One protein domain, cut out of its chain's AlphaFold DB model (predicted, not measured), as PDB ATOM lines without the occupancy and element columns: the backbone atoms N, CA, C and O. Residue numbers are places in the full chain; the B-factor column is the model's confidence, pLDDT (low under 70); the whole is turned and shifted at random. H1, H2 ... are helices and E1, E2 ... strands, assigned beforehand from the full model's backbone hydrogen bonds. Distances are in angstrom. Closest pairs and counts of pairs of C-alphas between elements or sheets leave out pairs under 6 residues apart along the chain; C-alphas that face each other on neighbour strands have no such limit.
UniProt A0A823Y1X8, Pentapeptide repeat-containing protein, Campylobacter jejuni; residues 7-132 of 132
ATOM      1  N   GLU A   7      42.267 -42.847  -6.904       91.56
ATOM      2  CA  GLU A   7      42.312 -42.456  -5.495       91.56
ATOM      3  C   GLU A   7      43.078 -41.143  -5.289       91.56
ATOM      4  O   GLU A   7      42.562 -40.220  -4.664       91.56
ATOM      5  N   GLN A   8      44.257 -40.999  -5.900       90.44
ATOM      6  CA  GLN A   8      45.032 -39.755  -5.826       90.44
ATOM      7  C   GLN A   8      44.272 -38.562  -6.418       90.44
ATOM      8  O   GLN A   8      44.304 -37.473  -5.849       90.44
ATOM      9  N   ARG A   9      43.554 -38.761  -7.532       92.81
ATOM     10  CA  ARG A   9      42.700 -37.715  -8.123       92.81
ATOM     11  C   ARG A   9      41.593 -37.301  -7.164       92.81
ATOM     12  O   ARG A   9      41.421 -36.110  -6.935       92.81
ATOM     13  N   GLN A  10      40.917 -38.272  -6.553       94.69
ATOM     14  CA  GLN A  10      39.848 -38.003  -5.596       94.69
ATOM     15  C   GLN A  10      40.352 -37.239  -4.365       94.69
ATOM     16  O   GLN A  10      39.684 -36.315  -3.905       94.69
ATOM     17  N   ILE A  11      41.535 -37.590  -3.846       93.88
ATOM     18  CA  ILE A  11      42.163 -36.882  -2.720       93.88
ATOM     19  C   ILE A  11      42.436 -35.421  -3.090       93.88
ATOM     20  O   ILE A  11      42.090 -34.525  -2.321       93.88
ATOM     21  N   ILE A  12      43.028 -35.180  -4.265       94.94
ATOM     22  CA  ILE A  12      43.311 -33.828  -4.758       94.94
ATOM     23  C   ILE A  12      42.005 -33.036  -4.909       94.94
ATOM     24  O   ILE A  12      41.892 -31.945  -4.361       94.94
ATOM     25  N   GLU A  13      40.999 -33.591  -5.588       95.88
ATOM     26  CA  GLU A  13      39.709 -32.922  -5.818       95.88
ATOM     27  C   GLU A  13      38.987 -32.568  -4.516       95.88
ATOM     28  O   GLU A  13      38.476 -31.458  -4.377       95.88
ATOM     29  N   ASN A  14      38.961 -33.486  -3.546       96.50
ATOM     30  CA  ASN A  14      38.303 -33.250  -2.262       96.50
ATOM     31  C   ASN A  14      39.003 -32.150  -1.463       96.50
ATOM     32  O   ASN A  14      38.329 -31.278  -0.918       96.50
ATOM     33  N   LYS A  15      40.340 -32.160  -1.427       96.31
ATOM     34  CA  LYS A  15      41.109 -31.113  -0.750       96.31
ATOM     35  C   LYS A  15      40.904 -29.748  -1.400       96.31
ATOM     36  O   LYS A  15      40.654 -28.788  -0.691       96.31
ATOM     37  N   ILE A  16      40.940 -29.660  -2.732       97.56
ATOM     38  CA  ILE A  16      40.702 -28.389  -3.438       97.56
ATOM     39  C   ILE A  16      39.321 -27.828  -3.093       97.56
ATOM     40  O   ILE A  16      39.203 -26.641  -2.816       97.56
ATOM     41  N   LYS A  17      38.277 -28.668  -3.087       96.62
ATOM     42  CA  LYS A  17      36.919 -28.232  -2.720       96.62
ATOM     43  C   LYS A  17      36.872 -27.646  -1.310       96.62
ATOM     44  O   LYS A  17      36.302 -26.577  -1.135       96.62
ATOM     45  N   GLN A  18      37.505 -28.316  -0.347       95.88
ATOM     46  CA  GLN A  18      37.598 -27.832   1.034       95.88
ATOM     47  C   GLN A  18      38.353 -26.503   1.127       95.88
ATOM     48  O   GLN A  18      37.900 -25.596   1.815       95.88
ATOM     49  N   GLU A  19      39.472 -26.360   0.414       94.69
ATOM     50  CA  GLU A  19      40.230 -25.108   0.411       94.69
ATOM     51  C   GLU A  19      39.426 -23.955  -0.201       94.69
ATOM     52  O   GLU A  19      39.355 -22.881   0.388       94.69
ATOM     53  N   VAL A  20      38.755 -24.170  -1.340       93.94
ATOM     54  CA  VAL A  20      37.950 -23.135  -2.018       93.94
ATOM     55  C   VAL A  20      36.799 -22.627  -1.143       93.94
ATOM     56  O   VAL A  20      36.456 -21.449  -1.219       93.94
ATOM     57  N   GLU A  21      36.224 -23.469  -0.283       93.69
ATOM     58  CA  GLU A  21      35.195 -23.047   0.677       93.69
ATOM     59  C   GLU A  21      35.717 -22.054   1.731       93.69
ATOM     60  O   GLU A  21      34.933 -21.253   2.242       93.69
ATOM     61  N   ASN A  22      37.025 -22.058   2.015       91.12
ATOM     62  CA  ASN A  22      37.650 -21.178   3.005       91.12
ATOM     63  C   ASN A  22      38.042 -19.800   2.446       91.12
ATOM     64  O   ASN A  22      38.330 -18.887   3.222       91.12
ATOM     65  N   PHE A  23      38.068 -19.627   1.122       86.75
ATOM     66  CA  PHE A  23      38.446 -18.356   0.507       86.75
ATOM     67  C   PHE A  23      37.255 -17.404   0.399       86.75
ATOM     68  O   PHE A  23      36.218 -17.719  -0.185       86.75
ATOM     69  N   ASN A  24      37.439 -16.183   0.903       87.69
ATOM     70  CA  ASN A  24      36.537 -15.070   0.636       87.69
ATOM     71  C   ASN A  24      36.908 -14.422  -0.708       87.69
ATOM     72  O   ASN A  24      37.607 -13.412  -0.734       87.69
ATOM     73  N   THR A  25      36.483 -15.046  -1.804       85.12
ATOM     74  CA  THR A  25      36.748 -14.602  -3.180       85.12
ATOM     75  C   THR A  25      35.454 -14.221  -3.899       85.12
ATOM     76  O   THR A  25      34.393 -14.786  -3.623       85.12
ATOM     77  N   PHE A  26      35.534 -13.274  -4.838       86.31
ATOM     78  CA  PHE A  26      34.417 -12.941  -5.735       86.31
ATOM     79  C   PHE A  26      34.337 -13.861  -6.965       86.31
ATOM     80  O   PHE A  26      33.387 -13.770  -7.745       86.31
ATOM     81  N   LEU A  27      35.333 -14.726  -7.165       89.44
ATOM     82  CA  LEU A  27      35.367 -15.673  -8.270       89.44
ATOM     83  C   LEU A  27      34.317 -16.776  -8.093       89.44
ATOM     84  O   LEU A  27      33.964 -17.170  -6.981       89.44
ATOM     85  N   ASP A  28      33.849 -17.327  -9.214       95.38
ATOM     86  CA  ASP A  28      33.020 -18.529  -9.183       95.38
ATOM     87  C   ASP A  28      33.799 -19.716  -8.586       95.38
ATOM     88  O   ASP A  28      34.952 -19.978  -8.937       95.38
ATOM     89  N   ARG A  29      33.154 -20.475  -7.694       94.56
ATOM     90  CA  ARG A  29      33.820 -21.575  -6.982       94.56
ATOM     91  C   ARG A  29      34.255 -22.697  -7.916       94.56
ATOM     92  O   ARG A  29      35.341 -23.244  -7.735       94.56
ATOM     93  N   GLN A  30      33.429 -23.053  -8.900       96.81
ATOM     94  CA  GLN A  30      33.776 -24.120  -9.836       96.81
ATOM     95  C   GLN A  30      34.942 -23.686 -10.727       96.81
ATOM     96  O   GLN A  30      35.869 -24.466 -10.942       96.81
ATOM     97  N   TYR A  31      34.954 -22.418 -11.146       96.12
ATOM     98  CA  TYR A  31      36.088 -21.814 -11.840       96.12
ATOM     99  C   TYR A  31      37.394 -21.933 -11.038       96.12
ATOM    100  O   TYR A  31      38.412 -22.373 -11.583       96.12
ATOM    101  N   CYS A  32      37.373 -21.606  -9.740       95.75
ATOM    102  CA  CYS A  32      38.532 -21.768  -8.859       95.75
ATOM    103  C   CYS A  32      38.993 -23.229  -8.787       95.75
ATOM    104  O   CYS A  32      40.175 -23.509  -8.999       95.75
ATOM    105  N   ILE A  33      38.068 -24.163  -8.536       97.44
ATOM    106  CA  ILE A  33      38.369 -25.600  -8.439       97.44
ATOM    107  C   ILE A  33      39.069 -26.088  -9.713       97.44
ATOM    108  O   ILE A  33      40.123 -26.724  -9.638       97.44
ATOM    109  N   ASP A  34      38.525 -25.745 -10.881       97.69
ATOM    110  CA  ASP A  34      39.058 -26.179 -12.173       97.69
ATOM    111  C   ASP A  34      40.462 -25.609 -12.429       97.69
ATOM    112  O   ASP A  34      41.361 -26.323 -12.894       97.69
ATOM    113  N   LYS A  35      40.687 -24.331 -12.091       96.12
ATOM    114  CA  LYS A  35      41.991 -23.665 -12.232       96.12
ATOM    115  C   LYS A  35      43.051 -24.257 -11.309       96.12
ATOM    116  O   LYS A  35      44.172 -24.521 -11.763       96.12
ATOM    117  N   ILE A  36      42.708 -24.503 -10.047       97.25
ATOM    118  CA  ILE A  36      43.618 -25.100  -9.063       97.25
ATOM    119  C   ILE A  36      43.967 -26.527  -9.487       97.25
ATOM    120  O   ILE A  36      45.146 -26.881  -9.568       97.25
ATOM    121  N   TYR A  37      42.959 -27.327  -9.850       96.81
ATOM    122  CA  TYR A  37      43.165 -28.703 -10.297       96.81
ATOM    123  C   TYR A  37      44.080 -28.754 -11.520       96.81
ATOM    124  O   TYR A  37      45.094 -29.453 -11.514       96.81
ATOM    125  N   LYS A  38      43.792 -27.951 -12.552       95.56
ATOM    126  CA  LYS A  38      44.626 -27.870 -13.758       95.56
ATOM    127  C   LYS A  38      46.072 -27.488 -13.426       95.56
ATOM    128  O   LYS A  38      46.997 -28.083 -13.981       95.56
ATOM    129  N   THR A  39      46.272 -26.540 -12.510       94.94
ATOM    130  CA  THR A  39      47.604 -26.118 -12.049       94.94
ATOM    131  C   THR A  39      48.360 -27.264 -11.381       94.94
ATOM    132  O   THR A  39      49.498 -27.539 -11.763       94.94
ATOM    133  N   ILE A  40      47.728 -27.989 -10.455       94.31
ATOM    134  CA  ILE A  40      48.331 -29.144  -9.769       94.31
ATOM    135  C   ILE A  40      48.701 -30.244 -10.771       94.31
ATOM    136  O   ILE A  40      49.824 -30.747 -10.755       94.31
ATOM    137  N   ILE A  41      47.798 -30.587 -11.694       91.94
ATOM    138  CA  ILE A  41      48.066 -31.607 -12.717       91.94
ATOM    139  C   ILE A  41      49.248 -31.204 -13.606       91.94
ATOM    140  O   ILE A  41      50.096 -32.043 -13.916       91.94
ATOM    141  N   ASN A  42      49.340 -29.932 -13.995       91.00
ATOM    142  CA  ASN A  42      50.458 -29.432 -14.790       91.00
ATOM    143  C   ASN A  42      51.779 -29.460 -14.012       91.00
ATOM    144  O   ASN A  42      52.788 -29.880 -14.575       91.00
ATOM    145  N   ARG A  43      51.776 -29.087 -12.721       89.75
ATOM    146  CA  ARG A  43      52.956 -29.183 -11.844       89.75
ATOM    147  C   ARG A  43      53.439 -30.628 -11.707       89.75
ATOM    148  O   ARG A  43      54.637 -30.877 -11.797       89.75
ATOM    149  N   ILE A  44      52.530 -31.590 -11.541       87.19
ATOM    150  CA  ILE A  44      52.888 -33.015 -11.447       87.19
ATOM    151  C   ILE A  44      53.490 -33.514 -12.769       87.19
ATOM    152  O   ILE A  44      54.509 -34.203 -12.762       87.19
ATOM    153  N   LYS A  45      52.893 -33.139 -13.908       84.25
ATOM    154  CA  LYS A  45      53.386 -33.526 -15.237       84.25
ATOM    155  C   LYS A  45      54.753 -32.921 -15.560       84.25
ATOM    156  O   LYS A  45      55.604 -33.637 -16.067       84.25
ATOM    157  N   SER A  46      54.992 -31.648 -15.240       81.25
ATOM    158  CA  SER A  46      56.259 -30.986 -15.583       81.25
ATOM    159  C   SER A  46      57.473 -31.573 -14.857       81.25
ATOM    160  O   SER A  46      58.566 -31.579 -15.409       81.25
ATOM    161  N   HIS A  47      57.296 -32.104 -13.643       74.19
ATOM    162  CA  HIS A  47      58.388 -32.730 -12.890       74.19
ATOM    163  C   HIS A  47      58.666 -34.179 -13.319       74.19
ATOM    164  O   HIS A  47      59.764 -34.684 -13.077       74.19
ATOM    165  N   TYR A  48      57.708 -34.838 -13.981       62.19
ATOM    166  CA  TYR A  48      57.911 -36.168 -14.564       62.19
ATOM    167  C   TYR A  48      58.985 -36.137 -15.658       62.19
ATOM    168  O   TYR A  48      59.853 -37.009 -15.694       62.19
ATOM    169  N   ASP A  49      58.978 -35.097 -16.492       61.44
ATOM    170  CA  ASP A  49      59.918 -34.954 -17.611       61.44
ATOM    171  C   ASP A  49      61.378 -34.749 -17.154       61.44
ATOM    172  O   ASP A  49      62.305 -34.901 -17.947       61.44
ATOM    173  N   ILE A  50      61.597 -34.455 -15.865       65.06
ATOM    174  CA  ILE A  50      62.908 -34.136 -15.275       65.06
ATOM    175  C   ILE A  50      63.444 -35.310 -14.416       65.06
ATOM    176  O   ILE A  50      64.498 -35.210 -13.797       65.06
ATOM    177  N   GLY A  51      62.752 -36.460 -14.390       63.91
ATOM    178  CA  GLY A  51      63.252 -37.692 -13.755       63.91
ATOM    179  C   GLY A  51      63.158 -37.740 -12.223       63.91
ATOM    180  O   GLY A  51      63.807 -38.577 -11.597       63.91
ATOM    181  N   PHE A  52      62.356 -36.868 -11.611       69.12
ATOM    182  CA  PHE A  52      62.073 -36.894 -10.173       69.12
ATOM    183  C   PHE A  52      61.171 -38.077  -9.783       69.12
ATOM    184  O   PHE A  52      60.392 -38.586 -10.594       69.12
ATOM    185  N   ASP A  53      61.237 -38.497  -8.513       82.38
ATOM    186  CA  ASP A  53      60.340 -39.531  -7.996       82.38
ATOM    187  C   ASP A  53      58.876 -39.061  -8.020       82.38
ATOM    188  O   ASP A  53      58.473 -38.114  -7.341       82.38
ATOM    189  N   PHE A  54      58.077 -39.766  -8.818       79.12
ATOM    190  CA  PHE A  54      56.682 -39.447  -9.092       79.12
ATOM    191  C   PHE A  54      55.811 -39.424  -7.831       79.12
ATOM    192  O   PHE A  54      54.919 -38.586  -7.732       79.12
ATOM    193  N   LEU A  55      56.067 -40.314  -6.864       82.94
ATOM    194  CA  LEU A  55      55.301 -40.350  -5.613       82.94
ATOM    195  C   LEU A  55      55.607 -39.125  -4.752       82.94
ATOM    196  O   LEU A  55      54.681 -38.419  -4.355       82.94
ATOM    197  N   THR A  56      56.892 -38.807  -4.582       85.94
ATOM    198  CA  THR A  56      57.342 -37.606  -3.864       85.94
ATOM    199  C   THR A  56      56.734 -36.320  -4.449       85.94
ATOM    200  O   THR A  56      56.307 -35.434  -3.709       85.94
ATOM    201  N   ILE A  57      56.632 -36.206  -5.782       86.44
ATOM    202  CA  ILE A  57      56.003 -35.043  -6.439       86.44
ATOM    203  C   ILE A  57      54.514 -34.935  -6.088       86.44
ATOM    204  O   ILE A  57      54.017 -33.834  -5.833       86.44
ATOM    205  N   ILE A  58      53.788 -36.055  -6.107       87.50
ATOM    206  CA  ILE A  58      52.354 -36.080  -5.800       87.50
ATOM    207  C   ILE A  58      52.125 -35.678  -4.346       87.50
ATOM    208  O   ILE A  58      51.313 -34.794  -4.084       87.50
ATOM    209  N   GLU A  59      52.867 -36.276  -3.414       89.75
ATOM    210  CA  GLU A  59      52.775 -35.964  -1.985       89.75
ATOM    211  C   GLU A  59      53.084 -34.492  -1.708       89.75
ATOM    212  O   GLU A  59      52.343 -33.829  -0.979       89.75
ATOM    213  N   LYS A  60      54.111 -33.937  -2.363       91.25
ATOM    214  CA  LYS A  60      54.423 -32.509  -2.277       91.25
ATOM    215  C   LYS A  60      53.254 -31.637  -2.747       91.25
ATOM    216  O   LYS A  60      52.838 -30.733  -2.037       91.25
ATOM    217  N   ASN A  61      52.674 -31.921  -3.913       91.50
ATOM    218  CA  ASN A  61      51.550 -31.117  -4.404       91.50
ATOM    219  C   ASN A  61      50.304 -31.263  -3.516       91.50
ATOM    220  O   ASN A  61      49.593 -30.287  -3.334       91.50
ATOM    221  N   ILE A  62      50.056 -32.446  -2.938       91.31
ATOM    222  CA  ILE A  62      48.945 -32.695  -2.001       91.31
ATOM    223  C   ILE A  62      49.133 -31.967  -0.661       91.31
ATOM    224  O   ILE A  62      48.143 -31.615  -0.011       91.31
ATOM    225  N   THR A  63      50.378 -31.796  -0.214       93.12
ATOM    226  CA  THR A  63      50.715 -31.089   1.033       93.12
ATOM    227  C   THR A  63      50.762 -29.573   0.858       93.12
ATOM    228  O   THR A  63      50.560 -28.870   1.837       93.12
ATOM    229  N   GLU A  64      50.961 -29.081  -0.367       94.38
ATOM    230  CA  GLU A  64      51.000 -27.651  -0.706       94.38
ATOM    231  C   GLU A  64      49.689 -27.125  -1.336       94.38
ATOM    232  O   GLU A  64      49.681 -26.017  -1.874       94.38
ATOM    233  N   ILE A  65      48.580 -27.887  -1.320       94.69
ATOM    234  CA  ILE A  65      47.310 -27.473  -1.963       94.69
ATOM    235  C   ILE A  65      46.802 -26.137  -1.419       94.69
ATOM    236  O   ILE A  65      46.310 -25.334  -2.203       94.69
ATOM    237  N   ASP A  66      46.943 -25.879  -0.124       92.75
ATOM    238  CA  ASP A  66      46.592 -24.609   0.522       92.75
ATOM    239  C   ASP A  66      47.306 -23.422  -0.152       92.75
ATOM    240  O   ASP A  66      46.677 -22.480  -0.640       92.75
ATOM    241  N   LYS A  67      48.633 -23.518  -0.287       92.12
ATOM    242  CA  LYS A  67      49.482 -22.487  -0.900       92.12
ATOM    243  C   LYS A  67      49.203 -22.334  -2.387       92.12
ATOM    244  O   LYS A  67      49.154 -21.213  -2.885       92.12
ATOM    245  N   ILE A  68      49.021 -23.452  -3.092       94.44
ATOM    246  CA  ILE A  68      48.695 -23.457  -4.522       94.44
ATOM    247  C   ILE A  68      47.330 -22.807  -4.750       94.44
ATOM    248  O   ILE A  68      47.173 -22.040  -5.696       94.44
ATOM    249  N   SER A  69      46.355 -23.096  -3.887       94.56
ATOM    250  CA  SER A  69      45.005 -22.542  -3.984       94.56
ATOM    251  C   SER A  69      45.020 -21.034  -3.773       94.56
ATOM    252  O   SER A  69      44.478 -20.315  -4.608       94.56
ATOM    253  N   TYR A  70      45.718 -20.555  -2.737       91.81
ATOM    254  CA  TYR A  70      45.917 -19.122  -2.505       91.81
ATOM    255  C   TYR A  70      46.563 -18.434  -3.713       91.81
ATOM    256  O   TYR A  70      46.032 -17.447  -4.213       91.81
ATOM    257  N   GLU A  71      47.672 -18.983  -4.219       92.75
ATOM    258  CA  GLU A  71      48.388 -18.432  -5.374       92.75
ATOM    259  C   GLU A  71      47.477 -18.321  -6.605       92.75
ATOM    260  O   GLU A  71      47.415 -17.270  -7.240       92.75
ATOM    261  N   VAL A  72      46.763 -19.398  -6.941       93.50
ATOM    262  CA  VAL A  72      45.903 -19.449  -8.129       93.50
ATOM    263  C   VAL A  72      44.730 -18.483  -8.007       93.50
ATOM    264  O   VAL A  72      44.467 -17.744  -8.953       93.50
ATOM    265  N   ILE A  73      44.033 -18.471  -6.867       92.62
ATOM    266  CA  ILE A  73      42.869 -17.601  -6.658       92.62
ATOM    267  C   ILE A  73      43.297 -16.136  -6.713       92.62
ATOM    268  O   ILE A  73      42.742 -15.383  -7.509       92.62
ATOM    269  N   ALA A  74      44.336 -15.756  -5.966       89.44
ATOM    270  CA  ALA A  74      44.820 -14.380  -5.940       89.44
ATOM    271  C   ALA A  74      45.272 -13.899  -7.329       89.44
ATOM    272  O   ALA A  74      44.936 -12.790  -7.737       89.44
ATOM    273  N   ILE A  75      45.980 -14.735  -8.103       89.56
ATOM    274  CA  ILE A  75      46.362 -14.396  -9.483       89.56
ATOM    275  C   ILE A  75      45.124 -14.130 -10.342       89.56
ATOM    276  O   ILE A  75      45.094 -13.140 -11.066       89.56
ATOM    277  N   GLU A  76      44.118 -15.000 -10.291       90.19
ATOM    278  CA  GLU A  76      42.905 -14.850 -11.100       90.19
ATOM    279  C   GLU A  76      42.078 -13.623 -10.683       90.19
ATOM    280  O   GLU A  76      41.550 -12.926 -11.548       90.19
ATOM    281  N   GLU A  77      42.031 -13.298  -9.389       86.94
ATOM    282  CA  GLU A  77      41.410 -12.064  -8.897       86.94
ATOM    283  C   GLU A  77      42.143 -10.824  -9.410       86.94
ATOM    284  O   GLU A  77      41.513  -9.932  -9.977       86.94
ATOM    285  N   ILE A  78      43.476 -10.787  -9.296       82.56
ATOM    286  CA  ILE A  78      44.300  -9.685  -9.813       82.56
ATOM    287  C   ILE A  78      44.084  -9.523 -11.322       82.56
ATOM    288  O   ILE A  78      43.931  -8.397 -11.798       82.56
ATOM    289  N   LYS A  79      44.037 -10.627 -12.081       84.00
ATOM    290  CA  LYS A  79      43.775 -10.592 -13.527       84.00
ATOM    291  C   LYS A  79      42.431  -9.950 -13.850       84.00
ATOM    292  O   LYS A  79      42.382  -9.111 -14.744       84.00
ATOM    293  N   GLN A  80      41.363 -10.306 -13.134       81.06
ATOM    294  CA  GLN A  80      40.034  -9.735 -13.376       81.06
ATOM    295  C   GLN A  80      39.935  -8.275 -12.930       81.06
ATOM    296  O   GLN A  80      39.399  -7.452 -13.665       81.06
ATOM    297  N   ILE A  81      40.495  -7.943 -11.765       78.31
ATOM    298  CA  ILE A  81      40.483  -6.583 -11.222       78.31
ATOM    299  C   ILE A  81      41.268  -5.624 -12.124       78.31
ATOM    300  O   ILE A  81      40.801  -4.529 -12.428       78.31
ATOM    301  N   LEU A  82      42.465  -6.028 -12.547       75.31
ATOM    302  CA  LEU A  82      43.347  -5.193 -13.364       75.31
ATOM    303  C   LEU A  82      43.112  -5.369 -14.867       75.31
ATOM    304  O   LEU A  82      43.746  -4.671 -15.652       75.31
ATOM    305  N   ASN A  83      42.230  -6.290 -15.267       76.56
ATOM    306  CA  ASN A  83      41.966  -6.659 -16.656       76.56
ATOM    307  C   ASN A  83      43.253  -6.963 -17.455       76.56
ATOM    308  O   ASN A  83      43.495  -6.411 -18.534       76.56
ATOM    309  N   ILE A  84      44.098  -7.833 -16.892       76.25
ATOM    310  CA  ILE A  84      45.362  -8.287 -17.491       76.25
ATOM    311  C   ILE A  84      45.357  -9.800 -17.694       76.25
ATOM    312  O   ILE A  84      44.871 -10.546 -16.848       76.25
ATOM    313  N   GLU A  85      45.924 -10.267 -18.805       71.06
ATOM    314  CA  GLU A  85      45.905 -11.698 -19.124       71.06
ATOM    315  C   GLU A  85      47.145 -12.441 -18.643       71.06
ATOM    316  O   GLU A  85      46.996 -13.523 -18.090       71.06
ATOM    317  N   ASP A  86      48.347 -11.881 -18.766       65.00
ATOM    318  CA  ASP A  86      49.587 -12.561 -18.392       65.00
ATOM    319  C   ASP A  86      50.622 -11.556 -17.893       65.00
ATOM    320  O   ASP A  86      50.594 -10.407 -18.330       65.00
ATOM    321  N   ASN A  87      51.498 -12.019 -16.981       76.44
ATOM    322  CA  ASN A  87      52.600 -11.314 -16.288       76.44
ATOM    323  C   ASN A  87      52.472 -11.201 -14.755       76.44
ATOM    324  O   ASN A  87      53.012 -10.268 -14.168       76.44
ATOM    325  N   ILE A  88      51.824 -12.152 -14.081       85.56
ATOM    326  CA  ILE A  88      51.848 -12.220 -12.610       85.56
ATOM    327  C   ILE A  88      52.713 -13.407 -12.183       85.56
ATOM    328  O   ILE A  88      52.539 -14.515 -12.693       85.56
ATOM    329  N   ARG A  89      53.656 -13.191 -11.264       84.75
ATOM    330  CA  ARG A  89      54.455 -14.260 -10.642       84.75
ATOM    331  C   ARG A  89      54.342 -14.192  -9.133       84.75
ATOM    332  O   ARG A  89      54.585 -13.137  -8.567       84.75
ATOM    333  N   TYR A  90      54.075 -15.316  -8.483       86.12
ATOM    334  CA  TYR A  90      54.120 -15.409  -7.029       86.12
ATOM    335  C   TYR A  90      55.482 -15.944  -6.572       86.12
ATOM    336  O   TYR A  90      55.856 -17.071  -6.894       86.12
ATOM    337  N   ILE A  91      56.265 -15.119  -5.878       82.50
ATOM    338  CA  ILE A  91      57.623 -15.444  -5.426       82.50
ATOM    339  C   ILE A  91      57.770 -14.985  -3.978       82.50
ATOM    340  O   ILE A  91      57.576 -13.813  -3.672       82.50
ATOM    341  N   SER A  92      58.138 -15.908  -3.087       84.12
ATOM    342  CA  SER A  92      58.439 -15.617  -1.676       84.12
ATOM    343  C   SER A  92      57.346 -14.829  -0.937       84.12
ATOM    344  O   SER A  92      57.652 -13.929  -0.162       84.12
ATOM    345  N   GLY A  93      56.072 -15.169  -1.166       82.31
ATOM    346  CA  GLY A  93      54.946 -14.498  -0.502       82.31
ATOM    347  C   GLY A  93      54.507 -13.191  -1.162       82.31
ATOM    348  O   GLY A  93      53.777 -12.423  -0.541       82.31
ATOM    349  N   VAL A  94      54.975 -12.918  -2.383       84.31
ATOM    350  CA  VAL A  94      54.733 -11.659  -3.092       84.31
ATOM    351  C   VAL A  94      54.337 -11.918  -4.547       84.31
ATOM    352  O   VAL A  94      54.989 -12.691  -5.247       84.31
ATOM    353  N   PHE A  95      53.291 -11.246  -5.023       85.44
ATOM    354  CA  PHE A  95      52.858 -11.201  -6.414       85.44
ATOM    355  C   PHE A  95      53.578 -10.078  -7.164       85.44
ATOM    356  O   PHE A  95      53.344  -8.896  -6.936       85.44
ATOM    357  N   TYR A  96      54.445 -10.443  -8.096       82.12
ATOM    358  CA  TYR A  96      55.099  -9.531  -9.022       82.12
ATOM    359  C   TYR A  96      54.249  -9.389 -10.276       82.12
ATOM    360  O   TYR A  96      54.033 -10.377 -10.980       82.12
ATOM    361  N   ILE A  97      53.796  -8.172 -10.558       81.31
ATOM    362  CA  ILE A  97      52.961  -7.854 -11.714       81.31
ATOM    363  C   ILE A  97      53.811  -7.059 -12.707       81.31
ATOM    364  O   ILE A  97      54.167  -5.911 -12.440       81.31
ATOM    365  N   PHE A  98      54.147  -7.677 -13.842       77.06
ATOM    366  CA  PHE A  98      55.027  -7.095 -14.859       77.06
ATOM    367  C   PHE A  98      54.249  -6.494 -16.032       77.06
ATOM    368  O   PHE A  98      53.167  -6.951 -16.402       77.06
ATOM    369  N   GLY A  99      54.854  -5.509 -16.695       65.38
ATOM    370  CA  GLY A  99      54.377  -5.036 -18.000       65.38
ATOM    371  C   GLY A  99      53.123  -4.163 -17.930       65.38
ATOM    372  O   GLY A  99      52.494  -3.894 -18.957       65.38
ATOM    373  N   LEU A 100      52.777  -3.667 -16.740       63.31
ATOM    374  CA  LEU A 100      51.767  -2.631 -16.579       63.31
ATOM    375  C   LEU A 100      52.330  -1.293 -17.072       63.31
ATOM    376  O   LEU A 100      52.943  -0.525 -16.330       63.31
ATOM    377  N   SER A 101      52.128  -0.990 -18.356       55.78
ATOM    378  CA  SER A 101      52.418   0.355 -18.852       55.78
ATOM    379  C   SER A 101      51.478   1.367 -18.179       55.78
ATOM    380  O   SER A 101      50.276   1.123 -18.045       55.78
ATOM    381  N   ARG A 102      51.999   2.543 -17.789       50.00
ATOM    382  CA  ARG A 102      51.189   3.641 -17.206       50.00
ATOM    383  C   ARG A 102      49.991   4.040 -18.080       50.00
ATOM    384  O   ARG A 102      49.024   4.601 -17.574       50.00
ATOM    385  N   THR A 103      50.066   3.785 -19.383       47.16
ATOM    386  CA  THR A 103      48.999   4.015 -20.360       47.16
ATOM    387  C   THR A 103      47.864   3.000 -20.259       47.16
ATOM    388  O   THR A 103      46.723   3.433 -20.320       47.16
ATOM    389  N   ASN A 104      48.145   1.710 -20.030       50.34
ATOM    390  CA  ASN A 104      47.109   0.670 -19.903       50.34
ATOM    391  C   ASN A 104      46.283   0.838 -18.621       50.34
ATOM    392  O   ASN A 104      45.065   0.697 -18.648       50.34
ATOM    393  N   LEU A 105      46.934   1.229 -17.521       50.88
ATOM    394  CA  LEU A 105      46.248   1.508 -16.257       50.88
ATOM    395  C   LEU A 105      45.320   2.727 -16.370       50.88
ATOM    396  O   LEU A 105      44.200   2.673 -15.885       50.88
ATOM    397  N   LYS A 106      45.733   3.809 -17.049       45.09
ATOM    398  CA  LYS A 106      44.901   5.022 -17.215       45.09
ATOM    399  C   LYS A 106      43.646   4.820 -18.069       45.09
ATOM    400  O   LYS A 106      42.701   5.584 -17.911       45.09
ATOM    401  N   THR A 107      43.656   3.881 -19.013       48.03
ATOM    402  CA  THR A 107      42.499   3.587 -19.876       48.03
ATOM    403  C   THR A 107      41.559   2.541 -19.286       48.03
ATOM    404  O   THR A 107      40.383   2.549 -19.634       48.03
ATOM    405  N   GLN A 108      42.047   1.650 -18.418       52.44
ATOM    406  CA  GLN A 108      41.243   0.579 -17.811       52.44
ATOM    407  C   GLN A 108      40.721   0.934 -16.414       52.44
ATOM    408  O   GLN A 108      39.647   0.489 -16.027       52.44
ATOM    409  N   VAL A 109      41.450   1.779 -15.690       52.06
ATOM    410  CA  VAL A 109      41.106   2.272 -14.360       52.06
ATOM    411  C   VAL A 109      40.877   3.782 -14.481       52.06
ATOM    412  O   VAL A 109      41.767   4.499 -14.950       52.06
ATOM    413  N   HIS A 110      39.714   4.297 -14.067       48.66
ATOM    414  CA  HIS A 110      39.403   5.733 -14.108       48.66
ATOM    415  C   HIS A 110      40.118   6.485 -12.960       48.66
ATOM    416  O   HIS A 110      39.526   7.196 -12.156       48.66
ATOM    417  N   GLY A 111      41.450   6.394 -12.921       51.16
ATOM    418  CA  GLY A 111      42.319   7.157 -12.025       51.16
ATOM    419  C   GLY A 111      42.934   6.356 -10.873       51.16
ATOM    420  O   GLY A 111      42.562   5.232 -10.573       51.16
ATOM    421  N   VAL A 112      43.918   6.963 -10.203       49.91
ATOM    422  CA  VAL A 112      44.649   6.384  -9.051       49.91
ATOM    423  C   VAL A 112      43.718   6.057  -7.871       49.91
ATOM    424  O   VAL A 112      44.013   5.159  -7.088       49.91
ATOM    425  N   VAL A 113      42.580   6.753  -7.776       51.75
ATOM    426  CA  VAL A 113      41.557   6.562  -6.736       51.75
ATOM    427  C   VAL A 113      40.897   5.183  -6.835       51.75
ATOM    428  O   VAL A 113      40.646   4.568  -5.805       51.75
ATOM    429  N   ASP A 114      40.700   4.659  -8.047       61.09
ATOM    430  CA  ASP A 114      40.082   3.345  -8.267       61.09
ATOM    431  C   ASP A 114      41.040   2.188  -7.934       61.09
ATOM    432  O   ASP A 114      40.609   1.140  -7.478       61.09
ATOM    433  N   ILE A 115      42.355   2.362  -8.109       60.50
ATOM    434  CA  ILE A 115      43.331   1.365  -7.638       60.50
ATOM    435  C   ILE A 115      43.422   1.397  -6.113       60.50
ATOM    436  O   ILE A 115      43.372   0.342  -5.492       60.50
ATOM    437  N   LEU A 116      43.513   2.579  -5.494       59.28
ATOM    438  CA  LEU A 116      43.548   2.691  -4.030       59.28
ATOM    439  C   LEU A 116      42.280   2.123  -3.375       59.28
ATOM    440  O   LEU A 116      42.390   1.435  -2.367       59.28
ATOM    441  N   SER A 117      41.102   2.312  -3.975       63.03
ATOM    442  CA  SER A 117      39.869   1.690  -3.477       63.03
ATOM    443  C   SER A 117      39.886   0.161  -3.616       63.03
ATOM    444  O   SER A 117      39.356  -0.534  -2.752       63.03
ATOM    445  N   LEU A 118      40.547  -0.391  -4.641       62.62
ATOM    446  CA  LEU A 118      40.784  -1.834  -4.766       62.62
ATOM    447  C   LEU A 118      41.755  -2.361  -3.696       62.62
ATOM    448  O   LEU A 118      41.502  -3.436  -3.157       62.62
ATOM    449  N   PHE A 119      42.800  -1.603  -3.336       63.16
ATOM    450  CA  PHE A 119      43.660  -1.912  -2.180       63.16
ATOM    451  C   PHE A 119      42.859  -1.899  -0.870       63.16
ATOM    452  O   PHE A 119      43.018  -2.793  -0.046       63.16
ATOM    453  N   GLU A 120      41.968  -0.923  -0.686       61.06
ATOM    454  CA  GLU A 120      41.112  -0.831   0.503       61.06
ATOM    455  C   GLU A 120      40.060  -1.952   0.562       61.06
ATOM    456  O   GLU A 120      39.717  -2.424   1.646       61.06
ATOM    457  N   THR A 121      39.563  -2.403  -0.593       64.25
ATOM    458  CA  THR A 121      38.522  -3.441  -0.689       64.25
ATOM    459  C   THR A 121      39.100  -4.857  -0.599       64.25
ATOM    460  O   THR A 121      38.485  -5.732   0.010       64.25
ATOM    461  N   TYR A 122      40.292  -5.088  -1.162       65.56
ATOM    462  CA  TYR A 122      40.959  -6.397  -1.209       65.56
ATOM    463  C   TYR A 122      42.401  -6.347  -0.663       65.56
ATOM    464  O   TYR A 122      43.341  -6.767  -1.349       65.56
ATOM    465  N   PRO A 123      42.606  -5.873   0.582       55.81
ATOM    466  CA  PRO A 123      43.943  -5.629   1.125       55.81
ATOM    467  C   PRO A 123      44.791  -6.904   1.175       55.81
ATOM    468  O   PRO A 123      45.961  -6.881   0.816       55.81
ATOM    469  N   LEU A 124      44.185  -8.059   1.480       58.97
ATOM    470  CA  LEU A 124      44.885  -9.351   1.561       58.97
ATOM    471  C   LEU A 124      45.556  -9.799   0.254       58.97
ATOM    472  O   LEU A 124      46.503 -10.581   0.292       58.97
ATOM    473  N   VAL A 125      45.055  -9.357  -0.896       65.62
ATOM    474  CA  VAL A 125      45.629  -9.708  -2.202       65.62
ATOM    475  C   VAL A 125      46.674  -8.672  -2.599       65.62
ATOM    476  O   VAL A 125      47.745  -9.023  -3.089       65.62
ATOM    477  N   PHE A 126      46.392  -7.394  -2.343       67.62
ATOM    478  CA  PHE A 126      47.219  -6.295  -2.818       67.62
ATOM    479  C   PHE A 126      48.366  -5.878  -1.883       67.62
ATOM    480  O   PHE A 126      49.383  -5.402  -2.387       67.62
ATOM    481  N   ASP A 127      48.283  -6.120  -0.572       66.44
ATOM    482  CA  ASP A 127      49.402  -5.910   0.370       66.44
ATOM    483  C   ASP A 127      50.615  -6.789   0.025       66.44
ATOM    484  O   ASP A 127      51.755  -6.487   0.380       66.44
ATOM    485  N   HIS A 128      50.371  -7.862  -0.726       74.62
ATOM    486  CA  HIS A 128      51.386  -8.768  -1.236       74.62
ATOM    487  C   HIS A 128      51.753  -8.496  -2.703       74.62
ATOM    488  O   HIS A 128      52.433  -9.324  -3.298       74.62
ATOM    489  N   CYS A 129      51.359  -7.369  -3.307       73.19
ATOM    490  CA  CYS A 129      51.650  -7.056  -4.713       73.19
ATOM    491  C   CYS A 129      52.811  -6.060  -4.888       73.19
ATOM    492  O   CYS A 129      52.822  -4.974  -4.311       73.19
ATOM    493  N   ILE A 130      53.754  -6.384  -5.779       69.88
ATOM    494  CA  ILE A 130      54.775  -5.465  -6.300       69.88
ATOM    495  C   ILE A 130      54.517  -5.231  -7.790       69.88
ATOM    496  O   ILE A 130      54.481  -6.164  -8.592       69.88
ATOM    497  N   PHE A 131      54.391  -3.961  -8.162       69.56
ATOM    498  CA  PHE A 131      54.176  -3.508  -9.533       69.56
ATOM    499  C   PHE A 131      55.524  -3.109 -10.141       69.56
ATOM    500  O   PHE A 131      56.184  -2.209  -9.615       69.56
ATOM    501  N   THR A 132      55.940  -3.780 -11.218       61.91
ATOM    502  CA  THR A 132      57.261  -3.600 -11.852       61.91
ATOM    503  C   THR A 132      57.172  -3.268 -13.331       61.91
ATOM    504  O   THR A 132      56.389  -3.946 -14.041       61.91
TER     505      THR A 132
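Overview. This is residues 7 to 132 of the 132 residues of the protein "Pentapeptide repeat-containing protein" of Campylobacter jejuni (UniProt A0A823Y1X8). An elongated body is built along H4, which runs through its middle: at one end H1, H2 and H3 form an up-and-down bundle that packs on the first part of H4, and further along a small sheet of E1, E2 and E3 covers one side of H4. H5 and H6 lie at the end away from the bundle, touching no helix. The 126 printed residues have seven named helices and three named strands, in the order H1 H2 H3 H4 E1 E2 H5 H6 H7 E3; the sheet runs E1 E2 E3, mixed, and the class is mostly helix. The whole is only just compact, close to loose, with a radius of gyration of the C-alphas of 16.4 A and spans of 50 by 31 by 21 A.

Arrangement. H1, residues 7 to 22, and H2, residues 29 to 48, are a helical hairpin at a steep tilt of 44 degrees, their closest C-alphas those of Ile 16 and Ile 33, 6.2 A apart. H2 and H3, residues 54 to 63, are another, at a shallow tilt of 31 degrees, closest at the C-alphas of Ile 44 and Ile 57, 6.2 A. H2 is the hub: it also touches H4, residues 65 to 82, at a steep tilt of 60 degrees, closest at the C-alphas of Ile 36 and Ser 69, 5.9 A. H4 is on the sheet of E1, residues 88 to 91, E2, residues 94 to 97, and E3, residues 129 to 131, at a height over the sheet of 9.8 A, and makes two layers with it. The hairpin E1 and E2 is antiparallel, with N 91 and O 94 at 2.8 A; E2 and E3 are parallel, with N 130 and O 95 at 2.8 A. Between these two lie H5, residues 102 to 108, H6, residues 112 to 121, and H7, residues 123 to 126, a strand-helix-strand unit, two parallel neighbour strands with helices between. H7 only grazes the sheet, and H4 and H6 are near each other, with 5 pairs of C-alphas within 10 A. Every O i to N i+4 pair is within hydrogen-bond range in H2 to H6, and 11 of 12 in H1; H7 is too short for one.

Along the chain. H1 begins at C-alpha 7 (42.312, -42.456, -5.495) and is 23.4 A long. H2 measures 29.2 A, and H4 25.3 A, ending at C-alpha 82 (43.347, -5.193, -13.364). E3 ends at C-alpha 131 (54.176, -3.508, -9.533).

Size, cuts and confidence. The C-alphas of Asp 53 and His 110 are the farthest apart, 50.2 A. The printed part has no cut and no long link. Mean pLDDT of the printed part is 79.8; residues 48 to 52, 86, 99 to 127 and 130 to 132 are under 70.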